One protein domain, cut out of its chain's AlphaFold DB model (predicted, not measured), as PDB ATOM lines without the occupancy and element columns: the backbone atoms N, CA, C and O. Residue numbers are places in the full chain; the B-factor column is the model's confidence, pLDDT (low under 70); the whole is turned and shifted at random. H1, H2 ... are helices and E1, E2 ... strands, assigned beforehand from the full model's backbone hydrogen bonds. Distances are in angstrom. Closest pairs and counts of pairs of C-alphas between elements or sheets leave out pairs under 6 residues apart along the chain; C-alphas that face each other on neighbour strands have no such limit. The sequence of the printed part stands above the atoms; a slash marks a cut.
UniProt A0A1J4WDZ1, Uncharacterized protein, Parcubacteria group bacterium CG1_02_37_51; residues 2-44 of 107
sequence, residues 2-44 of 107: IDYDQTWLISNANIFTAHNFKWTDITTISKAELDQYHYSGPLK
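What this domain is: This is residues 2 to 44 of the 107 residues of an uncharacterized protein of Parcubacteria group bacterium CG1_02_37_51 (UniProt A0A1J4WDZ1). Picture one wide, open loop of chain closed on one side by two short parallel strands, E1 and E2, which lie side by side. From the end of E1 the loop goes out through the small helix H1, comes back along a long stretch with no named element, residues 19 to 30, and turns through the very short helix H2 into E2; residues 24 to 33 stand free. The printed part has 43 residues, with two named helices and two named strands in the order E1, H1, H2, E2; the two-stranded sheet, order E1 then E2, is parallel. The class is mixed, helices and strands, with 19 residues, under half, in named elements. The whole is only just compact, close to loose, with a radius of gyration of the C-alphas of 10.9 A and spans of 28 by 21 by 16 A.

How they stand to each other: Start at residues 2 to 3, a short pairing, antiparallel, with residues 6 to 7 of E1, the strand of residues 6 to 9. Beside E1 look for its neighbour E2, residues 38 to 42: the two are parallel, with 30 degrees between their directions. The C-alphas of Leu 9 and Pro 42 face each other at 4.4 A, and those of Gln 6 and His 38 at 4.8 A. Look there for N 7 and O 38, 2.7 A apart, and N 40 and O 7, 2.8 A apart, both within hydrogen-bond range. Between these strands along the chain come H1, residues 13 to 18, and H2, residues 31 to 34; the four form a strand-helix-strand unit, two parallel neighbour strands with helices between them. H1 and H2 are apart, H1 is apart from E2, and H2 is apart from E1. In H1 every O i to N i+4 pair is within hydrogen-bond range; H2 is too short for such a pair, and its 1 pair of O i and N i+3 is within range.

Where its parts are: Find C-alpha 6 at (159.809, 188.187, 129.197); from there E1 runs 10.2 A to C-alpha 9. H1 begins at C-alpha 13, at (166.122, 176.593, 144.048), and covers 8.5 A to C-alpha 18. H2 goes from C-alpha 31 to C-alpha 34, 4.9 A. E2 runs 12.3 A from C-alpha 38 to C-alpha 42, at (164.420, 178.004, 131.396).

The domain as a whole: The two C-alphas farthest apart are those of Ala 18 and Ala 32, at 29.0 A. The link from H1 to H2, 12 residues, is long, and its C-alphas lie 9 to 14 A from the mean of all C-alphas; the links from E1 to H1 and from H2 to E2 are tight. The printed part has no cut. Its mean pLDDT is 94.6, and no printed residue is under 70.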
ATOM      1  N   ILE A   2     160.228 187.372 135.977       91.56
ATOM      2  CA  ILE A   2     159.647 188.282 134.990       91.56
ATOM      3  C   ILE A   2     160.629 189.446 134.888       91.56
ATOM      4  O   ILE A   2     160.987 190.006 135.923       91.56
ATOM      5  N   ASP A   3     161.072 189.762 133.678       91.44
ATOM      6  CA  ASP A   3     161.886 190.942 133.391       91.44
ATOM      7  C   ASP A   3     161.390 191.553 132.076       91.44
ATOM      8  O   ASP A   3     161.309 190.881 131.048       91.44
ATOM      9  N   TYR A   4     160.948 192.808 132.155       89.75
ATOM     10  CA  TYR A   4     160.169 193.498 131.123       89.75
ATOM     11  C   TYR A   4     158.983 192.672 130.591       89.75
ATOM     12  O   TYR A   4     158.021 192.436 131.318       89.75
ATOM     13  N   ASP A   5     159.018 192.273 129.318       92.75
ATOM     14  CA  ASP A   5     157.969 191.518 128.628       92.75
ATOM     15  C   ASP A   5     158.243 190.006 128.607       92.75
ATOM     16  O   ASP A   5     157.484 189.247 128.007       92.75
ATOM     17  N   GLN A   6     159.313 189.553 129.259       94.31
ATOM     18  CA  GLN A   6     159.809 188.187 129.197       94.31
ATOM     19  C   GLN A   6     159.627 187.449 130.526       94.31
ATOM     20  O   GLN A   6     159.699 188.021 131.618       94.31
ATOM     21  N   THR A   7     159.461 186.131 130.434       95.50
ATOM     22  CA  THR A   7     159.472 185.221 131.577       95.50
ATOM     23  C   THR A   7     160.464 184.095 131.379       95.50
ATOM     24  O   THR A   7     160.468 183.398 130.365       95.50
ATOM     25  N   TRP A   8     161.250 183.847 132.420       95.88
ATOM     26  CA  TRP A   8     162.138 182.697 132.490       95.88
ATOM     27  C   TRP A   8     161.713 181.757 133.605       95.88
ATOM     28  O   TRP A   8     161.491 182.165 134.756       95.88
ATOM     29  N   LEU A   9     161.654 180.470 133.277       94.75
ATOM     30  CA  LEU A   9     161.378 179.415 134.237       94.75
ATOM     31  C   LEU A   9     162.597 179.191 135.134       94.75
ATOM     32  O   LEU A   9     163.647 178.733 134.687       94.75
ATOM     33  N   ILE A  10     162.429 179.438 136.430       94.00
ATOM     34  CA  ILE A  10     163.387 179.008 137.450       94.00
ATOM     35  C   ILE A  10     163.045 177.560 137.798       94.00
ATOM     36  O   ILE A  10     162.083 177.297 138.513       94.00
ATOM     37  N   SER A  11     163.802 176.609 137.251       90.69
ATOM     38  CA  SER A  11     163.454 175.184 137.341       90.69
ATOM     39  C   SER A  11     163.818 174.526 138.677       90.69
ATOM     40  O   SER A  11     163.382 173.406 138.933       90.69
ATOM     41  N   ASN A  12     164.621 175.185 139.522       90.06
ATOM     42  CA  ASN A  12     164.970 174.725 140.870       90.06
ATOM     43  C   ASN A  12     165.541 175.867 141.744       90.06
ATOM     44  O   ASN A  12     165.933 176.920 141.241       90.06
ATOM     45  N   ALA A  13     165.633 175.627 143.056       92.62
ATOM     46  CA  ALA A  13     166.122 176.593 144.048       92.62
ATOM     47  C   ALA A  13     167.616 176.959 143.914       92.62
ATOM     48  O   ALA A  13     168.022 178.036 144.361       92.62
ATOM     49  N   ASN A  14     168.436 176.106 143.288       92.94
ATOM     50  CA  ASN A  14     169.857 176.400 143.091       92.94
ATOM     51  C   ASN A  14     170.041 177.509 142.054       92.94
ATOM     52  O   ASN A  14     170.838 178.407 142.291       92.94
ATOM     53  N   ILE A  15     169.254 177.514 140.970       94.88
ATOM     54  CA  ILE A  15     169.251 178.616 139.990       94.88
ATOM     55  C   ILE A  15     168.828 179.922 140.668       94.88
ATOM     56  O   ILE A  15     169.468 180.950 140.477       94.88
ATOM     57  N   PHE A  16     167.782 179.875 141.499       95.69
ATOM     58  CA  PHE A  16     167.312 181.044 142.244       95.69
ATOM     59  C   PHE A  16     168.427 181.658 143.106       95.69
ATOM     60  O   PHE A  16     168.708 182.850 143.019       95.69
ATOM     61  N   THR A  17     169.094 180.813 143.895       94.31
ATOM     62  CA  THR A  17     170.189 181.227 144.781       94.31
ATOM     63  C   THR A  17     171.424 181.673 144.000       94.31
ATOM     64  O   THR A  17     172.052 182.651 144.384       94.31
ATOM     65  N   ALA A  18     171.764 181.003 142.893       94.38
ATOM     66  CA  ALA A  18     172.918 181.355 142.064       94.38
ATOM     67  C   ALA A  18     172.795 182.771 141.482       94.38
ATOM     68  O   ALA A  18     173.779 183.501 141.430       94.38
ATOM     69  N   HIS A  19     171.577 183.188 141.121       95.88
ATOM     70  CA  HIS A  19     171.272 184.560 140.692       95.88
ATOM     71  C   HIS A  19     171.156 185.570 141.844       95.88
ATOM     72  O   HIS A  19     170.831 186.732 141.611       95.88
ATOM     73  N   ASN A  20     171.418 185.161 143.090       95.12
ATOM     74  CA  ASN A  20     171.246 185.972 144.299       95.12
ATOM     75  C   ASN A  20     169.831 186.554 144.465       95.12
ATOM     76  O   ASN A  20     169.649 187.582 145.126       95.12
ATOM     77  N   PHE A  21     168.820 185.905 143.884       95.75
ATOM     78  CA  PHE A  21     167.436 186.290 144.122       95.75
ATOM     79  C   PHE A  21     167.068 186.035 145.584       95.75
ATOM     80  O   PHE A  21     167.587 185.122 146.235       95.75
ATOM     81  N   LYS A  22     166.154 186.847 146.115       95.88
ATOM     82  CA  LYS A  22     165.708 186.740 147.505       95.88
ATOM     83  C   LYS A  22     164.288 186.217 147.547       95.88
ATOM     84  O   LYS A  22     163.406 186.735 146.873       95.88
ATOM     85  N   TRP A  23     164.049 185.218 148.391       95.00
ATOM     86  CA  TRP A  23     162.712 184.644 148.573       95.00
ATOM     87  C   TRP A  23     161.686 185.680 149.054       95.00
ATOM     88  O   TRP A  23     160.501 185.537 148.778       95.00
ATOM     89  N   THR A  24     162.147 186.741 149.724       96.50
ATOM     90  CA  THR A  24     161.333 187.891 150.146       96.50
ATOM     91  C   THR A  24     160.788 188.716 148.989       96.50
ATOM     92  O   THR A  24     159.801 189.420 149.171       96.50
ATOM     93  N   ASP A  25     161.418 188.631 147.819       95.00
ATOM     94  CA  ASP A  25     161.074 189.436 146.648       95.00
ATOM     95  C   ASP A  25     160.050 188.704 145.759       95.00
ATOM     96  O   ASP A  25     159.660 189.196 144.704       95.00
ATOM     97  N   ILE A  26     159.602 187.510 146.171       95.31
ATOM     98  CA  ILE A  26     158.599 186.731 145.447       95.31
ATOM     99  C   ILE A  26     157.213 187.315 145.705       95.31
ATOM    100  O   ILE A  26     156.735 187.360 146.839       95.31
ATOM    101  N   THR A  27     156.529 187.670 144.623       95.56
ATOM    102  CA  THR A  27     155.135 188.113 144.639       95.56
ATOM    103  C   THR A  27     154.251 187.153 143.858       95.56
ATOM    104  O   THR A  27     154.649 186.608 142.826       95.56
ATOM    105  N   THR A  28     153.022 186.967 144.330       95.94
ATOM    106  CA  THR A  28     152.010 186.188 143.614       95.94
ATOM    107  C   THR A  28     151.278 187.085 142.630       95.94
ATOM    108  O   THR A  28     150.738 188.116 143.024       95.94
ATOM    109  N   ILE A  29     151.214 186.660 141.371       95.06
ATOM    110  CA  ILE A  29     150.434 187.316 140.319       95.06
ATOM    111  C   ILE A  29     149.310 186.403 139.832       95.06
ATOM    112  O   ILE A  29     149.316 185.192 140.075       95.06
ATOM    113  N   SER A  30     148.328 186.976 139.140       97.06
ATOM    114  CA  SER A  30     147.249 186.190 138.539       97.06
ATOM    115  C   SER A  30     147.721 185.454 137.277       97.06
ATOM    116  O   SER A  30     148.655 185.884 136.602       97.06
ATOM    117  N   LYS A  31     147.036 184.367 136.897       94.62
ATOM    118  CA  LYS A  31     147.301 183.684 135.618       94.62
ATOM    119  C   LYS A  31     147.077 184.607 134.413       94.62
ATOM    120  O   LYS A  31     147.851 184.550 133.468       94.62
ATOM    121  N   ALA A  32     146.053 185.461 134.471       96.81
ATOM    122  CA  ALA A  32     145.745 186.412 133.404       96.81
ATOM    123  C   ALA A  32     146.856 187.451 133.208       96.81
ATOM    124  O   ALA A  32     147.117 187.844 132.081       96.81
ATOM    125  N   GLU A  33     147.513 187.870 134.292       95.38
ATOM    126  CA  GLU A  33     148.692 188.734 134.240       95.38
ATOM    127  C   GLU A  33     149.910 187.973 133.705       95.38
ATOM    128  O   GLU A  33     150.582 188.456 132.803       95.38
ATOM    129  N   LEU A  34     150.157 186.749 134.191       93.81
ATOM    130  CA  LEU A  34     151.257 185.908 133.707       93.81
ATOM    131  C   LEU A  34     151.181 185.665 132.188       93.81
ATOM    132  O   LEU A  34     152.210 185.656 131.519       93.81
ATOM    133  N   ASP A  35     149.972 185.502 131.649       94.50
ATOM    134  CA  ASP A  35     149.722 185.264 130.221       94.50
ATOM    135  C   ASP A  35     150.016 186.468 129.318       94.50
ATOM    136  O   ASP A  35     150.027 186.321 128.096       94.50
ATOM    137  N   GLN A  36     150.264 187.648 129.891       95.38
ATOM    138  CA  GLN A  36     150.655 188.841 129.136       95.38
ATOM    139  C   GLN A  36     152.143 188.853 128.776       95.38
ATOM    140  O   GLN A  36     152.546 189.617 127.902       95.38
ATOM    141  N   TYR A  37     152.953 188.015 129.423       95.62
ATOM    142  CA  TYR A  37     154.394 187.973 129.218       95.62
ATOM    143  C   TYR A  37     154.796 186.829 128.279       95.62
ATOM    144  O   TYR A  37     154.208 185.747 128.269       95.62
ATOM    145  N   HIS A  38     155.854 187.047 127.506       95.75
ATOM    146  CA  HIS A  38     156.423 186.046 126.618       95.75
ATOM    147  C   HIS A  38     157.198 184.982 127.404       95.75
ATOM    148  O   HIS A  38     157.980 185.293 128.299       95.75
ATOM    149  N   TYR A  39     157.019 183.706 127.067       94.94
ATOM    150  CA  TYR A  39     157.795 182.626 127.674       94.94
ATOM    151  C   TYR A  39     159.127 182.416 126.948       94.94
ATOM    152  O   TYR A  39     159.157 181.881 125.843       94.94
ATOM    153  N   SER A  40     160.228 182.769 127.608       94.94
ATOM    154  CA  SER A  40     161.589 182.752 127.047       94.94
ATOM    155  C   SER A  40     162.356 181.460 127.352       94.94
ATOM    156  O   SER A  40     163.514 181.310 126.965       94.94
ATOM    157  N   GLY A  41     161.728 180.510 128.050       93.81
ATOM    158  CA  GLY A  41     162.334 179.227 128.402       93.81
ATOM    159  C   GLY A  41     162.954 179.179 129.804       93.81
ATOM    160  O   GLY A  41     162.693 180.035 130.651       93.81
ATOM    161  N   PRO A  42     163.750 178.138 130.106       95.31
ATOM    162  CA  PRO A  42     164.420 178.004 131.396       95.31
ATOM    163  C   PRO A  42     165.512 179.056 131.601       95.31
ATOM    164  O   PRO A  42     166.301 179.332 130.700       95.31
ATOM    165  N   LEU A  43     165.605 179.587 132.818       96.31
ATOM    166  CA  LEU A  43     166.688 180.479 133.213       96.31
ATOM    167  C   LEU A  43     167.995 179.686 133.335       96.31
ATOM    168  O   LEU A  43     168.049 178.687 134.053       96.31
ATOM    169  N   LYS A  44     169.043 180.143 132.649       96.56
ATOM    170  CA  LYS A  44     170.411 179.617 132.760       96.56
ATOM    171  C   LYS A  44     171.049 180.012 134.099       96.56
ATOM    172  O   LYS A  44     170.596 180.956 134.737       96.56
TER     173      LYS A  44